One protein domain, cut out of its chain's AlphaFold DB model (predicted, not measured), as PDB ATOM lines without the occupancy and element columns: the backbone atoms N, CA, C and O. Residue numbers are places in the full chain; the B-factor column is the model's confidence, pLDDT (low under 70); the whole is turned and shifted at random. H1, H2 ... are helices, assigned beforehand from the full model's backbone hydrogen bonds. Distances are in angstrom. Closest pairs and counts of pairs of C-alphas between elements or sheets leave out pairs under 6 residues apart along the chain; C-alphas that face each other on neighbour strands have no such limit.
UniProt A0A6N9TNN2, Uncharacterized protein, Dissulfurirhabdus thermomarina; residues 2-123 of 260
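This is residues 2 to 123 of the 260 residues of an uncharacterized protein of Dissulfurirhabdus thermomarina (UniProt A0A6N9TNN2). The longest helix, H6, is the core of a five-helix bundle, and H1, H2, H3 and H5 wrap round it in that order as an arc that leaves one side of H6 bare, with H1 and H5 at the two ends of the arc. The short H4 packs on H3, well away from H6. The bundle of H1, H2, H3, H5 and H6 is up and down, each helix running against the one before it in the chain, and the helix packing is mostly aligned. The printed part has 122 residues with six named helices, H1 to H6 in chain order, and no named strand, so the class is all helix. It is compact, with a radius of gyration of the C-alphas of 14.1 A, and rounded, spanning 38 by 34 by 21 A.

H6, residues 97 to 118, and H3, residues 40 to 57, are the hubs, touching four other helices each. H3 and H6 touch, with Leu 47 and Leu 108 as the closest C-alphas at 7.1 A, and run the same way at a shallow tilt of 23 degrees. H5, residues 76 to 89, touches H6 with 18 pairs of C-alphas within 8 A; the closest are those of Ala 81 and Leu 107, 5.4 A apart. The two form a helical hairpin, running opposite ways at a tilt of 37 degrees, only just steep. H2, residues 19 to 30, touches H6 with residues 25 to 29 alone, closest at the C-alphas of Leu 25 and Val 105, 6.1 A apart; they run opposite ways at a shallow tilt of 16 degrees. H1, residues 2 to 12, touches residues 102 to 106 of H6 alone, with the C-alphas of Ser 3 and Glu 102 closest at 6.4 A; they run the same way at 37 degrees, only just steep. H1 and H2 form a helical hairpin, running opposite ways at a shallow tilt of 25 degrees, with the C-alphas of Leu 10 and Arg 22 closest at 6.1 A; H2 touches H1 with residues 22 to 26 alone. H2 and H3 form another, at 34.5 degrees, only just short of steep; H3 touches H2 with residues 40 to 46 alone, and the C-alphas of Glu 24 and Pro 42 are closest at 6.9 A. H3 and H5 touch, with the C-alphas of Gln 40 and Leu 89 closest at 5.5 A, and run opposite ways at 33 degrees, only just short of steep. H4, residues 66 to 69, touches H3 at residues 51 to 55 alone, closest at the C-alphas of Leu 51 and Pro 66, 6.0 A apart. H4 and H5 only just touch, with 3 pairs of C-alphas within 8 A, the closest those of Val 67 and Leu 82 at 6.5 A. Among the pairs that stay apart are H1 and H5, H1 and H3, and H4 and H6. In H1, H2, H3, H5 and H6 every O i to N i+4 pair is within hydrogen-bond range; H4 is too short for such a pair.

H6 measures 31.6 A from C-alpha 97 at (-6.827, -14.501, 45.667) to C-alpha 118 at (16.373, -25.435, 27.229). H3 measures 25.6 A, H5 19.7 A, H2 16.3 A and H1 15.5 A, and H4 5.2 A. H1 begins at C-alpha 2, (2.117, -24.781, 48.044).

The two C-alphas farthest apart are those of Ser 4 and Trp 63, at 39.2 A. The printed part has no cut, and its five links are short but not tight. The mean pLDDT of the printed part is 78.7; 23 residues are under 70, among them residues 2 to 5, 74 to 80 and 92 to 95.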
ATOM      1  N   LEU A   2       1.468 -25.491  49.162       60.62
ATOM      2  CA  LEU A   2       2.117 -24.781  48.044       60.62
ATOM      3  C   LEU A   2       2.974 -23.571  48.476       60.62
ATOM      4  O   LEU A   2       4.122 -23.444  48.067       60.62
ATOM      5  N   SER A   3       2.499 -22.743  49.410       65.12
ATOM      6  CA  SER A   3       3.308 -21.663  50.009       65.12
ATOM      7  C   SER A   3       4.680 -22.107  50.557       65.12
ATOM      8  O   SER A   3       5.666 -21.383  50.425       65.12
ATOM      9  N   SER A   4       4.766 -23.291  51.181       66.88
ATOM     10  CA  SER A   4       6.022 -23.819  51.746       66.88
ATOM     11  C   SER A   4       6.981 -24.250  50.636       66.88
ATOM     12  O   SER A   4       8.153 -23.864  50.643       66.88
ATOM     13  N   LEU A   5       6.443 -24.958  49.634       65.62
ATOM     14  CA  LEU A   5       7.140 -25.335  48.403       65.62
ATOM     15  C   LEU A   5       7.791 -24.120  47.747       65.62
ATOM     16  O   LEU A   5       9.003 -24.093  47.534       65.62
ATOM     17  N   LEU A   6       7.002 -23.082  47.486       70.38
ATOM     18  CA  LEU A   6       7.478 -21.914  46.754       70.38
ATOM     19  C   LEU A   6       8.557 -21.159  47.518       70.38
ATOM     20  O   LEU A   6       9.583 -20.800  46.943       70.38
ATOM     21  N   ARG A   7       8.394 -20.980  48.834       75.75
ATOM     22  CA  ARG A   7       9.447 -20.377  49.667       75.75
ATOM     23  C   ARG A   7      10.740 -21.180  49.600       75.75
ATOM     24  O   ARG A   7      11.816 -20.586  49.503       75.75
ATOM     25  N   HIS A   8      10.641 -22.506  49.630       68.75
ATOM     26  CA  HIS A   8      11.806 -23.375  49.590       68.75
ATOM     27  C   HIS A   8      12.503 -23.348  48.224       68.75
ATOM     28  O   HIS A   8      13.708 -23.078  48.172       68.75
ATOM     29  N   LYS A   9      11.763 -23.490  47.117       72.25
ATOM     30  CA  LYS A   9      12.311 -23.348  45.757       72.25
ATOM     31  C   LYS A   9      13.005 -22.006  45.558       72.25
ATOM     32  O   LYS A   9      14.168 -21.965  45.162       72.25
ATOM     33  N   LEU A  10      12.355 -20.910  45.951       81.38
ATOM     34  CA  LEU A  10      12.922 -19.562  45.856       81.38
ATOM     35  C   LEU A  10      14.175 -19.365  46.720       81.38
ATOM     36  O   LEU A  10      15.018 -18.525  46.399       81.38
ATOM     37  N   SER A  11      14.318 -20.103  47.825       81.56
ATOM     38  CA  SER A  11      15.533 -20.070  48.653       81.56
ATOM     39  C   SER A  11      16.718 -20.799  48.009       81.56
ATOM     40  O   SER A  11      17.870 -20.434  48.251       81.56
ATOM     41  N   CYS A  12      16.432 -21.778  47.149       72.38
ATOM     42  CA  CYS A  12      17.425 -22.589  46.454       72.38
ATOM     43  C   CYS A  12      17.820 -22.035  45.080       72.38
ATOM     44  O   CYS A  12      18.755 -22.552  44.479       72.38
ATOM     45  N   LEU A  13      17.165 -20.980  44.587       77.81
ATOM     46  CA  LEU A  13      17.594 -20.285  43.371       77.81
ATOM     47  C   LEU A  13      18.964 -19.642  43.589       77.81
ATOM     48  O   LEU A  13      19.119 -18.755  44.439       77.81
ATOM     49  N   ARG A  14      19.959 -20.104  42.830       70.56
ATOM     50  CA  ARG A  14      21.374 -19.721  42.978       70.56
ATOM     51  C   ARG A  14      22.024 -19.287  41.665       70.56
ATOM     52  O   ARG A  14      23.167 -18.843  41.711       70.56
ATOM     53  N   GLY A  15      21.335 -19.387  40.527       69.19
ATOM     54  CA  GLY A  15      21.874 -18.925  39.252       69.19
ATOM     55  C   GLY A  15      22.217 -17.432  39.288       69.19
ATOM     56  O   GLY A  15      21.434 -16.607  39.762       69.19
ATOM     57  N   ALA A  16      23.414 -17.082  38.808       62.34
ATOM     58  CA  ALA A  16      23.948 -15.721  38.889       62.34
ATOM     59  C   ALA A  16      23.087 -14.685  38.136       62.34
ATOM     60  O   ALA A  16      23.051 -13.522  38.530       62.34
ATOM     61  N   GLY A  17      22.356 -15.114  37.100       66.69
ATOM     62  CA  GLY A  17      21.429 -14.274  36.334       66.69
ATOM     63  C   GLY A  17      20.026 -14.134  36.936       66.69
ATOM     64  O   GLY A  17      19.249 -13.315  36.460       66.69
ATOM     65  N   ASP A  18      19.686 -14.882  37.991       79.38
ATOM     66  CA  ASP A  18      18.291 -15.030  38.445       79.38
ATOM     67  C   ASP A  18      17.973 -14.214  39.707       79.38
ATOM     68  O   ASP A  18      16.953 -14.426  40.368       79.38
ATOM     69  N   ALA A  19      18.849 -13.279  40.085       83.31
ATOM     70  CA  ALA A  19      18.660 -12.457  41.275       83.31
ATOM     71  C   ALA A  19      17.393 -11.587  41.188       83.31
ATOM     72  O   ALA A  19      16.668 -11.509  42.183       83.31
ATOM     73  N   SER A  20      17.116 -10.997  40.014       86.62
ATOM     74  CA  SER A  20      15.904 -10.194  39.771       86.62
ATOM     75  C   SER A  20      14.653 -11.063  39.836       86.62
ATOM     76  O   SER A  20      13.795 -10.825  40.680       86.62
ATOM     77  N   LEU A  21      14.625 -12.166  39.075       90.12
ATOM     78  CA  LEU A  21      13.529 -13.139  39.084       90.12
ATOM     79  C   LEU A  21      13.196 -13.606  40.508       90.12
ATOM     80  O   LEU A  21      12.047 -13.577  40.944       90.12
ATOM     81  N   ARG A  22      14.215 -14.005  41.278       90.50
ATOM     82  CA  ARG A  22      14.036 -14.439  42.668       90.50
ATOM     83  C   ARG A  22      13.473 -13.322  43.549       90.50
ATOM     84  O   ARG A  22      12.668 -13.614  44.432       90.50
ATOM     85  N   ALA A  23      13.937 -12.086  43.379       89.88
ATOM     86  CA  ALA A  23      13.461 -10.947  44.156       89.88
ATOM     87  C   ALA A  23      11.992 -10.636  43.840       89.88
ATOM     88  O   ALA A  23      11.195 -10.492  44.766       89.88
ATOM     89  N   GLU A  24      11.625 -10.627  42.562       91.75
ATOM     90  CA  GLU A  24      10.268 -10.358  42.089       91.75
ATOM     91  C   GLU A  24       9.279 -11.434  42.548       91.75
ATOM     92  O   GLU A  24       8.276 -11.111  43.184       91.75
ATOM     93  N   LEU A  25       9.599 -12.720  42.366       92.00
ATOM     94  CA  LEU A  25       8.741 -13.817  42.831       92.00
ATOM     95  C   LEU A  25       8.579 -13.822  44.363       92.00
ATOM     96  O   LEU A  25       7.494 -14.102  44.880       92.00
ATOM     97  N   LYS A  26       9.632 -13.471  45.118       90.56
ATOM     98  CA  LYS A  26       9.537 -13.302  46.580       90.56
ATOM     99  C   LYS A  26       8.653 -12.119  46.962       90.56
ATOM    100  O   LYS A  26       7.859 -12.247  47.893       90.56
ATOM    101  N   ALA A  27       8.781 -10.993  46.265       89.56
ATOM    102  CA  ALA A  27       7.961  -9.810  46.498       89.56
ATOM    103  C   ALA A  27       6.483 -10.088  46.192       89.56
ATOM    104  O   ALA A  27       5.619  -9.723  46.990       89.56
ATOM    105  N   MET A  28       6.189 -10.814  45.106       90.94
ATOM    106  CA  MET A  28       4.837 -11.278  44.795       90.94
ATOM    107  C   MET A  28       4.260 -12.112  45.943       90.94
ATOM    108  O   MET A  28       3.186 -11.790  46.434       90.94
ATOM    109  N   LEU A  29       4.977 -13.128  46.444       88.25
ATOM    110  CA  LEU A  29       4.486 -13.949  47.563       88.25
ATOM    111  C   LEU A  29       4.277 -13.157  48.857       88.25
ATOM    112  O   LEU A  29       3.330 -13.441  49.595       88.25
ATOM    113  N   ALA A  30       5.159 -12.196  49.139       88.75
ATOM    114  CA  ALA A  30       5.096 -11.360  50.336       88.75
ATOM    115  C   ALA A  30       3.991 -10.295  50.269       88.75
ATOM    116  O   ALA A  30       3.533  -9.824  51.310       88.75
ATOM    117  N   SER A  31       3.555  -9.920  49.064       89.06
ATOM    118  CA  SER A  31       2.484  -8.944  48.869       89.06
ATOM    119  C   SER A  31       1.153  -9.487  49.404       89.06
ATOM    120  O   SER A  31       0.903 -10.694  49.308       89.06
ATOM    121  N   PRO A  32       0.263  -8.637  49.949       88.06
ATOM    122  CA  PRO A  32      -1.093  -9.056  50.290       88.06
ATOM    123  C   PRO A  32      -1.802  -9.681  49.079       88.06
ATOM    124  O   PRO A  32      -1.544  -9.317  47.936       88.06
ATOM    125  N   ALA A  33      -2.666 -10.670  49.314       77.44
ATOM    126  CA  ALA A  33      -3.362 -11.371  48.230       77.44
ATOM    127  C   ALA A  33      -4.443 -10.522  47.552       77.44
ATOM    128  O   ALA A  33      -4.826 -10.789  46.415       77.44
ATOM    129  N   GLU A  34      -4.951  -9.517  48.257       78.31
ATOM    130  CA  GLU A  34      -6.022  -8.664  47.766       78.31
ATOM    131  C   GLU A  34      -5.614  -7.961  46.463       78.31
ATOM    132  O   GLU A  34      -4.474  -7.515  46.329       78.31
ATOM    133  N   PRO A  35      -6.527  -7.808  45.496       67.00
ATOM    134  CA  PRO A  35      -6.215  -7.176  44.210       67.00
ATOM    135  C   PRO A  35      -5.669  -5.753  44.323       67.00
ATOM    136  O   PRO A  35      -4.819  -5.352  43.531       67.00
ATOM    137  N   ALA A  36      -6.111  -4.998  45.333       69.31
ATOM    138  CA  ALA A  36      -5.613  -3.651  45.603       69.31
ATOM    139  C   ALA A  36      -4.107  -3.621  45.933       69.31
ATOM    140  O   ALA A  36      -3.478  -2.572  45.828       69.31
ATOM    141  N   ALA A  37      -3.520  -4.766  46.296       73.44
ATOM    142  CA  ALA A  37      -2.103  -4.896  46.607       73.44
ATOM    143  C   ALA A  37      -1.195  -4.960  45.370       73.44
ATOM    144  O   ALA A  37       0.024  -4.952  45.516       73.44
ATOM    145  N   GLY A  38      -1.757  -5.039  44.157       82.06
ATOM    146  CA  GLY A  38      -0.996  -4.890  42.913       82.06
ATOM    147  C   GLY A  38      -0.053  -6.046  42.557       82.06
ATOM    148  O   GLY A  38       0.738  -5.907  41.628       82.06
ATOM    149  N   TRP A  39      -0.140  -7.200  43.231       87.44
ATOM    150  CA  TRP A  39       0.773  -8.335  43.014       87.44
ATOM    151  C   TRP A  39       0.697  -8.942  41.600       87.44
ATOM    152  O   TRP A  39       1.660  -9.560  41.148       87.44
ATOM    153  N   GLN A  40      -0.422  -8.758  40.887       88.75
ATOM    154  CA  GLN A  40      -0.597  -9.248  39.513       88.75
ATOM    155  C   GLN A  40       0.276  -8.490  38.504       88.75
ATOM    156  O   GLN A  40       0.652  -9.068  37.490       88.75
ATOM    157  N   ALA A  41       0.601  -7.212  38.747       89.75
ATOM    158  CA  ALA A  41       1.373  -6.413  37.795       89.75
ATOM    159  C   ALA A  41       2.802  -6.957  37.591       89.75
ATOM    160  O   ALA A  41       3.096  -7.321  36.455       89.75
ATOM    161  N   PRO A  42       3.616  -7.182  38.643       89.75
ATOM    162  CA  PRO A  42       4.921  -7.834  38.485       89.75
ATOM    163  C   PRO A  42       4.836  -9.213  37.812       89.75
ATOM    164  O   PRO A  42       5.691  -9.576  37.012       89.75
ATOM    165  N   GLY A  43       3.778  -9.983  38.095       91.25
ATOM    166  CA  GLY A  43       3.560 -11.278  37.445       91.25
ATOM    167  C   GLY A  43       3.314 -11.160  35.939       91.25
ATOM    168  O   GLY A  43       3.815 -11.978  35.171       91.25
ATOM    169  N   ARG A  44       2.552 -10.145  35.510       91.81
ATOM    170  CA  ARG A  44       2.312  -9.860  34.087       91.81
ATOM    171  C   ARG A  44       3.580  -9.409  33.378       91.81
ATOM    172  O   ARG A  44       3.798  -9.841  32.250       91.81
ATOM    173  N   ASP A  45       4.401  -8.601  34.038       92.38
ATOM    174  CA  ASP A  45       5.675  -8.140  33.484       92.38
ATOM    175  C   ASP A  45       6.610  -9.338  33.241       92.38
ATOM    176  O   ASP A  45       7.066  -9.546  32.116       92.38
ATOM    177  N   LEU A  46       6.763 -10.223  34.236       93.38
ATOM    178  CA  LEU A  46       7.517 -11.477  34.092       93.38
ATOM    179  C   LEU A  46       6.969 -12.383  32.981       93.38
ATOM    180  O   LEU A  46       7.736 -12.929  32.187       93.38
ATOM    181  N   LEU A  47       5.645 -12.556  32.908       91.38
ATOM    182  CA  LEU A  47       5.018 -13.356  31.855       91.38
ATOM    183  C   LEU A  47       5.297 -12.765  30.466       91.38
ATOM    184  O   LEU A  47       5.618 -13.511  29.542       91.38
ATOM    185  N   SER A  48       5.196 -11.444  30.320       91.88
ATOM    186  CA  SER A  48       5.488 -10.744  29.068       91.88
ATOM    187  C   SER A  48       6.942 -10.948  28.641       91.88
ATOM    188  O   SER A  48       7.204 -11.279  27.482       91.88
ATOM    189  N   ASP A  49       7.885 -10.832  29.576       92.44
ATOM    190  CA  ASP A  49       9.306 -11.068  29.313       92.44
ATOM    191  C   ASP A  49       9.577 -12.515  28.884       92.44
ATOM    192  O   ASP A  49      10.316 -12.759  27.921       92.44
ATOM    193  N   PHE A  50       8.940 -13.489  29.544       92.44
ATOM    194  CA  PHE A  50       9.050 -14.900  29.179       92.44
ATOM    195  C   PHE A  50       8.476 -15.180  27.793       92.44
ATOM    196  O   PHE A  50       9.155 -15.808  26.983       92.44
ATOM    197  N   LEU A  51       7.274 -14.685  27.489       90.75
ATOM    198  CA  LEU A  51       6.643 -14.832  26.173       90.75
ATOM    199  C   LEU A  51       7.485 -14.189  25.068       90.75
ATOM    200  O   LEU A  51       7.720 -14.818  24.038       90.75
ATOM    201  N   GLY A  52       7.991 -12.975  25.294       90.88
ATOM    202  CA  GLY A  52       8.850 -12.283  24.337       90.88
ATOM    203  C   GLY A  52      10.162 -13.027  24.088       90.88
ATOM    204  O   GLY A  52      10.641 -13.085  22.955       90.88
ATOM    205  N   ARG A  53      10.748 -13.627  25.130       89.38
ATOM    206  CA  ARG A  53      11.951 -14.447  24.994       89.38
ATOM    207  C   ARG A  53      11.671 -15.771  24.279       89.38
ATOM    208  O   ARG A  53      12.353 -16.044  23.299       89.38
ATOM    209  N   MET A  54      10.672 -16.542  24.714       84.62
ATOM    210  CA  MET A  54      10.271 -17.796  24.055       84.62
ATOM    211  C   MET A  54       9.942 -17.563  22.582       84.62
ATOM    212  O   MET A  54      10.423 -18.293  21.730       84.62
ATOM    213  N   GLY A  55       9.203 -16.500  22.254       85.06
ATOM    214  CA  GLY A  55       8.895 -16.175  20.864       85.06
ATOM    215  C   GLY A  55      10.141 -15.975  19.999       85.06
ATOM    216  O   GLY A  55      10.174 -16.466  18.875       85.06
ATOM    217  N   ARG A  56      11.192 -15.326  20.519       90.19
ATOM    218  CA  ARG A  56      12.461 -15.170  19.788       90.19
ATOM    219  C   ARG A  56      13.201 -16.495  19.605       90.19
ATOM    220  O   ARG A  56      13.641 -16.770  18.494       90.19
ATOM    221  N   GLU A  57      13.329 -17.288  20.667       85.12
ATOM    222  CA  GLU A  57      14.035 -18.583  20.632       85.12
ATOM    223  C   GLU A  57      13.322 -19.585  19.709       85.12
ATOM    224  O   GLU A  57      13.960 -20.304  18.946       85.12
ATOM    225  N   GLU A  58      11.987 -19.563  19.697       82.81
ATOM    226  CA  GLU A  58      11.151 -20.417  18.847       82.81
ATOM    227  C   GLU A  58      10.939 -19.861  17.425       82.81
ATOM    228  O   GLU A  58      10.221 -20.466  16.622       82.81
ATOM    229  N   GLY A  59      11.530 -18.707  17.089       87.81
ATOM    230  CA  GLY A  59      11.442 -18.093  15.760       87.81
ATOM    231  C   GLY A  59      10.031 -17.639  15.367       87.81
ATOM    232  O   GLY A  59       9.656 -17.724  14.194       87.81
ATOM    233  N   LEU A  60       9.228 -17.196  16.335       82.88
ATOM    234  CA  LEU A  60       7.909 -16.627  16.084       82.88
ATOM    235  C   LEU A  60       8.022 -15.228  15.454       82.88
ATOM    236  O   LEU A  60       8.888 -14.438  15.838       82.88
ATOM    237  N   PRO A  61       7.143 -14.889  14.495       82.75
ATOM    238  CA  PRO A  61       7.076 -13.538  13.955       82.75
ATOM    239  C   PRO A  61       6.573 -12.538  15.009       82.75
ATOM    240  O   PRO A  61       5.789 -12.891  15.882       82.75
ATOM    241  N   GLU A  62       6.960 -11.264  14.892       76.12
ATOM    242  CA  GLU A  62       6.632 -10.205  15.874       76.12
ATOM    243  C   GLU A  62       5.125  -9.959  16.079       76.12
ATOM    244  O   GLU A  62       4.719  -9.417  17.101       76.12
ATOM    245  N   TRP A  63       4.295 -10.344  15.108       68.38
ATOM    246  CA  TRP A  63       2.834 -10.216  15.143       68.38
ATOM    247  C   TRP A  63       2.114 -11.484  15.634       68.38
ATOM    248  O   TRP A  63       0.883 -11.511  15.635       68.38
ATOM    249  N   ALA A  64       2.856 -12.533  16.001       77.62
ATOM    250  CA  ALA A  64       2.305 -13.755  16.577       77.62
ATOM    251  C   ALA A  64       1.571 -13.464  17.893       77.62
ATOM    252  O   ALA A  64       1.961 -12.566  18.639       77.62
ATOM    253  N   ASP A  65       0.548 -14.262  18.201       81.25
ATOM    254  CA  ASP A  65       0.009 -14.363  19.556       81.25
ATOM    255  C   ASP A  65       0.876 -15.388  20.297       81.25
ATOM    256  O   ASP A  65       0.724 -16.591  20.064       81.25
ATOM    257  N   PRO A  66       1.795 -14.967  21.186       73.75
ATOM    258  CA  PRO A  66       2.791 -15.876  21.735       73.75
ATOM    259  C   PRO A  66       2.160 -17.014  22.540       73.75
ATOM    260  O   PRO A  66       2.669 -18.126  22.523       73.75
ATOM    261  N   VAL A  67       1.025 -16.788  23.212       74.12
ATOM    262  CA  VAL A  67       0.369 -17.837  24.012       74.12
ATOM    263  C   VAL A  67      -0.220 -18.913  23.105       74.12
ATOM    264  O   VAL A  67      -0.086 -20.109  23.376       74.12
ATOM    265  N   ARG A  68      -0.867 -18.500  22.013       80.25
ATOM    266  CA  ARG A  68      -1.450 -19.427  21.041       80.25
ATOM    267  C   ARG A  68      -0.376 -20.133  20.221       80.25
ATOM    268  O   ARG A  68      -0.448 -21.348  20.057       80.25
ATOM    269  N   ASP A  69       0.595 -19.385  19.714       81.38
ATOM    270  CA  ASP A  69       1.546 -19.861  18.710       81.38
ATOM    271  C   ASP A  69       2.710 -20.661  19.317       81.38
ATOM    272  O   ASP A  69       3.329 -21.469  18.621       81.38
ATOM    273  N   LEU A  70       2.980 -20.513  20.623       75.75
ATOM    274  CA  LEU A  70       3.909 -21.388  21.347       75.75
ATOM    275  C   LEU A  70       3.320 -22.773  21.631       75.75
ATOM    276  O   LEU A  70       4.093 -23.707  21.825       75.75
ATOM    277  N   ARG A  71       1.989 -22.937  21.640       72.12
ATOM    278  CA  ARG A  71       1.314 -24.182  22.057       72.12
ATOM    279  C   ARG A  71       1.858 -25.432  21.366       72.12
ATOM    280  O   ARG A  71       2.048 -26.441  22.031       72.12
ATOM    281  N   ASP A  72       2.123 -25.344  20.066       73.94
ATOM    282  CA  ASP A  72       2.581 -26.479  19.256       73.94
ATOM    283  C   ASP A  72       4.118 -26.577  19.169       73.94
ATOM    284  O   ASP A  72       4.651 -27.454  18.489       73.94
ATOM    285  N   ARG A  73       4.838 -25.660  19.826       72.06
ATOM    286  CA  ARG A  73       6.307 -25.550  19.791       72.06
ATOM    287  C   ARG A  73       6.958 -25.936  21.108       72.06
ATOM    288  O   ARG A  73       8.054 -26.485  21.116       72.06
ATOM    289  N   VAL A  74       6.270 -25.684  22.218       68.75
ATOM    290  CA  VAL A  74       6.746 -26.024  23.558       68.75
ATOM    291  C   VAL A  74       6.045 -27.280  24.084       68.75
ATOM    292  O   VAL A  74       4.951 -27.619  23.636       68.75
ATOM    293  N   PRO A  75       6.627 -27.985  25.066       63.84
ATOM    294  CA  PRO A  75       5.954 -29.113  25.696       63.84
ATOM    295  C   PRO A  75       4.600 -28.730  26.315       63.84
ATOM    296  O   PRO A  75       4.448 -27.645  26.882       63.84
ATOM    297  N   ASN A  76       3.649 -29.670  26.317       59.50
ATOM    298  CA  ASN A  76       2.285 -29.450  26.816       59.50
ATOM    299  C   ASN A  76       2.236 -28.803  28.208       59.50
ATOM    300  O   ASN A  76       1.435 -27.900  28.431       59.50
ATOM    301  N   PHE A  77       3.107 -29.204  29.140       63.72
ATOM    302  CA  PHE A  77       3.113 -28.632  30.491       63.72
ATOM    303  C   PHE A  77       3.482 -27.138  30.512       63.72
ATOM    304  O   PHE A  77       2.964 -26.409  31.356       63.72
ATOM    305  N   VAL A  78       4.344 -26.674  29.596       69.38
ATOM    306  CA  VAL A  78       4.683 -25.248  29.446       69.38
ATOM    307  C   VAL A  78       3.482 -24.522  28.860       69.38
ATOM    308  O   VAL A  78       3.053 -23.512  29.409       69.38
ATOM    309  N   SER A  79       2.877 -25.072  27.805       68.62
ATOM    310  CA  SER A  79       1.693 -24.470  27.181       68.62
ATOM    311  C   SER A  79       0.512 -24.346  28.162       68.62
ATOM    312  O   SER A  79      -0.151 -23.310  28.207       68.62
ATOM    313  N   ASN A  80       0.310 -25.347  29.025       68.31
ATOM    314  CA  ASN A  80      -0.706 -25.332  30.078       68.31
ATOM    315  C   ASN A  80      -0.376 -24.304  31.167       68.31
ATOM    316  O   ASN A  80      -1.272 -23.608  31.640       68.31
ATOM    317  N   ALA A  81       0.901 -24.167  31.541       75.75
ATOM    318  CA  ALA A  81       1.333 -23.143  32.488       75.75
ATOM    319  C   ALA A  81       1.090 -21.724  31.945       75.75
ATOM    320  O   ALA A  81       0.624 -20.861  32.686       75.75
ATOM    321  N   LEU A  82       1.334 -21.487  30.652       77.31
ATOM    322  CA  LEU A  82       1.050 -20.203  29.999       77.31
ATOM    323  C   LEU A  82      -0.450 -19.887  29.962       77.31
ATOM    324  O   LEU A  82      -0.850 -18.754  30.247       77.31
ATOM    325  N   ALA A  83      -1.283 -20.886  29.660       76.19
ATOM    326  CA  ALA A  83      -2.735 -20.739  29.707       76.19
ATOM    327  C   ALA A  83      -3.212 -20.383  31.128       76.19
ATOM    328  O   ALA A  83      -3.890 -19.372  31.308       76.19
ATOM    329  N   GLY A  84      -2.769 -21.134  32.142       77.94
ATOM    330  CA  GLY A  84      -3.120 -20.874  33.541       77.94
ATOM    331  C   GLY A  84      -2.637 -19.510  34.044       77.94
ATOM    332  O   GLY A  84      -3.360 -18.814  34.753       77.94
ATOM    333  N   LEU A  85      -1.447 -19.062  33.635       81.88
ATOM    334  CA  LEU A  85      -0.966 -17.719  33.971       81.88
ATOM    335  C   LEU A  85      -1.813 -16.621  33.341       81.88
ATOM    336  O   LEU A  85      -2.076 -15.614  33.995       81.88
ATOM    337  N   THR A  86      -2.267 -16.816  32.106       76.50
ATOM    338  CA  THR A  86      -3.173 -15.869  31.446       76.50
ATOM    339  C   THR A  86      -4.487 -15.757  32.224       76.50
ATOM    340  O   THR A  86      -4.946 -14.652  32.510       76.50
ATOM    341  N   GLU A  87      -5.055 -16.882  32.661       78.81
ATOM    342  CA  GLU A  87      -6.269 -16.897  33.486       78.81
ATOM    343  C   GLU A  87      -6.072 -16.192  34.835       78.81
ATOM    344  O   GLU A  87      -6.921 -15.417  35.262       78.81
ATOM    345  N   VAL A  88      -4.938 -16.408  35.498       79.81
ATOM    346  CA  VAL A  88      -4.697 -15.880  36.847       79.81
ATOM    347  C   VAL A  88      -4.270 -14.407  36.855       79.81
ATOM    348  O   VAL A  88      -4.641 -13.643  37.753       79.81
ATOM    349  N   LEU A  89      -3.440 -14.000  35.895       80.44
ATOM    350  CA  LEU A  89      -2.802 -12.681  35.880       80.44
ATOM    351  C   LEU A  89      -3.542 -11.660  35.015       80.44
ATOM    352  O   LEU A  89      -3.396 -10.457  35.245       80.44
ATOM    353  N   VAL A  90      -4.297 -12.117  34.014       74.56
ATOM    354  CA  VAL A  90      -4.923 -11.246  33.008       74.56
ATOM    355  C   VAL A  90      -6.447 -11.233  33.127       74.56
ATOM    356  O   VAL A  90      -7.053 -10.184  32.903       74.56
ATOM    357  N   ALA A  91      -7.074 -12.355  33.491       73.12
ATOM    358  CA  ALA A  91      -8.529 -12.430  33.604       73.12
ATOM    359  C   ALA A  91      -9.066 -11.686  34.852       73.12
ATOM    360  O   ALA A  91      -8.297 -11.289  35.737       73.12
ATOM    361  N   PRO A  92     -10.396 -11.459  34.936       65.12
ATOM    362  CA  PRO A  92     -11.030 -10.870  36.108       65.12
ATOM    363  C   PRO A  92     -10.718 -11.640  37.392       65.12
ATOM    364  O   PRO A  92     -10.424 -12.832  37.378       65.12
ATOM    365  N   LEU A  93     -10.819 -10.926  38.509       62.41
ATOM    366  CA  LEU A  93     -10.347 -11.363  39.816       62.41
ATOM    367  C   LEU A  93     -10.767 -12.791  40.209       62.41
ATOM    368  O   LEU A  93     -11.964 -13.092  40.221       62.41
ATOM    369  N   PRO A  94      -9.808 -13.642  40.613       64.50
ATOM    370  CA  PRO A  94     -10.104 -14.994  41.058       64.50
ATOM    371  C   PRO A  94     -10.818 -14.989  42.415       64.50
ATOM    372  O   PRO A  94     -10.506 -14.190  43.300       64.50
ATOM    373  N   ALA A  95     -11.741 -15.939  42.599       65.50
ATOM    374  CA  ALA A  95     -12.503 -16.113  43.841       65.50
ATOM    375  C   ALA A  95     -11.613 -16.414  45.067       65.50
ATOM    376  O   ALA A  95     -11.991 -16.111  46.198       65.50
ATOM    377  N   HIS A  96     -10.414 -16.963  44.838       75.75
ATOM    378  CA  HIS A  96      -9.442 -17.332  45.867       75.75
ATOM    379  C   HIS A  96      -8.101 -16.614  45.625       75.75
ATOM    380  O   HIS A  96      -7.175 -17.183  45.045       75.75
ATOM    381  N   PRO A  97      -7.961 -15.345  46.051       76.19
ATOM    382  CA  PRO A  97      -6.827 -14.501  45.667       76.19
ATOM    383  C   PRO A  97      -5.468 -14.997  46.186       76.19
ATOM    384  O   PRO A  97      -4.450 -14.821  45.518       76.19
ATOM    385  N   GLN A  98      -5.426 -15.638  47.358       78.56
ATOM    386  CA  GLN A  98      -4.179 -16.198  47.895       78.56
ATOM    387  C   GLN A  98      -3.711 -17.408  47.075       78.56
ATOM    388  O   GLN A  98      -2.531 -17.493  46.743       78.56
ATOM    389  N   GLU A  99      -4.626 -18.311  46.719       73.88
ATOM    390  CA  GLU A  99      -4.329 -19.498  45.907       73.88
ATOM    391  C   GLU A  99      -3.908 -19.105  44.493       73.88
ATOM    392  O   GLU A  99      -2.928 -19.629  43.969       73.88
ATOM    393  N   ALA A 100      -4.583 -18.117  43.908       73.81
ATOM    394  CA  ALA A 100      -4.225 -17.558  42.615       73.81
ATOM    395  C   ALA A 100      -2.805 -16.972  42.614       73.81
ATOM    396  O   ALA A 100      -2.014 -17.259  41.721       73.81
ATOM    397  N   LYS A 101      -2.439 -16.211  43.649       82.56
ATOM    398  CA  LYS A 101      -1.087 -15.657  43.797       82.56
ATOM    399  C   LYS A 101      -0.018 -16.742  43.911       82.56
ATOM    400  O   LYS A 101       1.021 -16.653  43.258       82.56
ATOM    401  N   GLU A 102      -0.261 -17.771  44.722       76.94
ATOM    402  CA  GLU A 102       0.660 -18.909  44.848       76.94
ATOM    403  C   GLU A 102       0.773 -19.682  43.527       76.94
ATOM    404  O   GLU A 102       1.880 -19.997  43.095       76.94
ATOM    405  N   THR A 103      -0.348 -19.895  42.837       77.12
ATOM    406  CA  THR A 103      -0.397 -20.540  41.518       77.12
ATOM    407  C   THR A 103       0.380 -19.739  40.475       77.12
ATOM    408  O   THR A 103       1.186 -20.310  39.749       77.12
ATOM    409  N   ALA A 104       0.225 -18.413  40.433       82.81
ATOM    410  CA  ALA A 104       0.982 -17.567  39.515       82.81
ATOM    411  C   ALA A 104       2.493 -17.698  39.736       82.81
ATOM    412  O   ALA A 104       3.245 -17.926  38.792       82.81
ATOM    413  N   VAL A 105       2.946 -17.604  40.988       84.12
ATOM    414  CA  VAL A 105       4.375 -17.735  41.313       84.12
ATOM    415  C   VAL A 105       4.899 -19.128  40.962       84.12
ATOM    416  O   VAL A 105       5.997 -19.248  40.420       84.12
ATOM    417  N   HIS A 106       4.117 -20.173  41.229       79.94
ATOM    418  CA  HIS A 106       4.440 -21.549  40.857       79.94
ATOM    419  C   HIS A 106       4.617 -21.715  39.339       79.94
ATOM    420  O   HIS A 106       5.659 -22.195  38.893       79.94
ATOM    421  N   LEU A 107       3.637 -21.278  38.545       78.81
ATOM    422  CA  LEU A 107       3.662 -21.432  37.091       78.81
ATOM    423  C   LEU A 107       4.772 -20.589  36.439       78.81
ATOM    424  O   LEU A 107       5.444 -21.070  35.528       78.81
ATOM    425  N   LEU A 108       5.024 -19.371  36.937       86.06
ATOM    426  CA  LEU A 108       6.157 -18.545  36.497       86.06
ATOM    427  C   LEU A 108       7.490 -19.249  36.759       86.06
ATOM    428  O   LEU A 108       8.357 -19.296  35.888       86.06
ATOM    429  N   LEU A 109       7.651 -19.840  37.943       82.06
ATOM    430  CA  LEU A 109       8.871 -20.556  38.291       82.06
ATOM    431  C   LEU A 109       9.081 -21.800  37.416       82.06
ATOM    432  O   LEU A 109      10.197 -22.043  36.968       82.06
ATOM    433  N   LYS A 110       8.010 -22.538  37.115       77.31
ATOM    434  CA  LYS A 110       8.033 -23.703  36.218       77.31
ATOM    435  C   LYS A 110       8.502 -23.341  34.805       77.31
ATOM    436  O   LYS A 110       9.328 -24.045  34.226       77.31
ATOM    437  N   ILE A 111       8.029 -22.218  34.264       80.00
ATOM    438  CA  ILE A 111       8.484 -21.710  32.960       80.00
ATOM    439  C   ILE A 111       9.949 -21.274  33.029       80.00
ATOM    440  O   ILE A 111      10.731 -21.643  32.156       80.00
ATOM    441  N   ALA A 112      10.350 -20.558  34.082       85.62
ATOM    442  CA  ALA A 112      11.735 -20.128  34.259       85.62
ATOM    443  C   ALA A 112      12.714 -21.312  34.344       85.62
ATOM    444  O   ALA A 112      13.784 -21.274  33.734       85.62
ATOM    445  N   GLU A 113      12.345 -22.377  35.062       76.88
ATOM    446  CA  GLU A 113      13.112 -23.625  35.136       76.88
ATOM    447  C   GLU A 113      13.297 -24.252  33.746       76.88
ATOM    448  O   GLU A 113      14.422 -24.593  33.368       76.88
ATOM    449  N   TRP A 114      12.219 -24.363  32.961       77.00
ATOM    450  CA  TRP A 114      12.290 -24.900  31.602       77.00
ATOM    451  C   TRP A 114      13.148 -24.022  30.681       77.00
ATOM    452  O   TRP A 114      14.033 -24.547  30.005       77.00
ATOM    453  N   MET A 115      12.963 -22.699  30.693       78.12
ATOM    454  CA  MET A 115      13.731 -21.771  29.853       78.12
ATOM    455  C   MET A 115      15.227 -21.793  30.186       78.12
ATOM    456  O   MET A 115      16.060 -21.880  29.283       78.12
ATOM    457  N   ALA A 116      15.587 -21.771  31.474       77.12
ATOM    458  CA  ALA A 116      16.985 -21.853  31.896       77.12
ATOM    459  C   ALA A 116      17.644 -23.153  31.409       77.12
ATOM    460  O   ALA A 116      18.812 -23.167  31.020       77.12
ATOM    461  N   ARG A 117      16.893 -24.255  31.379       72.62
ATOM    462  CA  ARG A 117      17.427 -25.530  30.910       72.62
ATOM    463  C   ARG A 117      17.533 -25.615  29.387       72.62
ATOM    464  O   ARG A 117      18.543 -26.108  28.889       72.62
ATOM    465  N   ASN A 118      16.505 -25.178  28.666       70.25
ATOM    466  CA  ASN A 118      16.373 -25.435  27.229       70.25
ATOM    467  C   ASN A 118      17.014 -24.346  26.368       70.25
ATOM    468  O   ASN A 118      17.531 -24.667  25.304       70.25
ATOM    469  N   TYR A 119      17.046 -23.099  26.842       77.06
ATOM    470  CA  TYR A 119      17.632 -21.980  26.100       77.06
ATOM    471  C   TYR A 119      18.982 -21.541  26.662       77.06
ATOM    472  O   TYR A 119      19.895 -21.229  25.909       77.06
ATOM    473  N   ASP A 120      19.135 -21.536  27.991       76.50
ATOM    474  CA  ASP A 120      20.399 -21.132  28.625       76.50
ATOM    475  C   ASP A 120      21.348 -22.313  28.906       76.50
ATOM    476  O   ASP A 120      22.480 -22.098  29.340       76.50
ATOM    477  N   HIS A 121      20.890 -23.558  28.723       72.69
ATOM    478  CA  HIS A 121      21.635 -24.787  29.038       72.69
ATOM    479  C   HIS A 121      22.241 -24.827  30.452       72.69
ATOM    480  O   HIS A 121      23.293 -25.428  30.676       72.69
ATOM    481  N   ARG A 122      21.563 -24.216  31.428       69.50
ATOM    482  CA  ARG A 122      22.047 -24.074  32.810       69.50
ATOM    483  C   ARG A 122      21.007 -24.531  33.827       69.50
ATOM    484  O   ARG A 122      19.818 -24.618  33.527       69.50
ATOM    485  N   CYS A 123      21.444 -24.782  35.061       71.12
ATOM    486  CA  CYS A 123      20.529 -25.005  36.175       71.12
ATOM    487  C   CYS A 123      20.238 -23.709  36.955       71.12
ATOM    488  O   CYS A 123      21.148 -23.037  37.440       71.12
TER     489      CYS A 123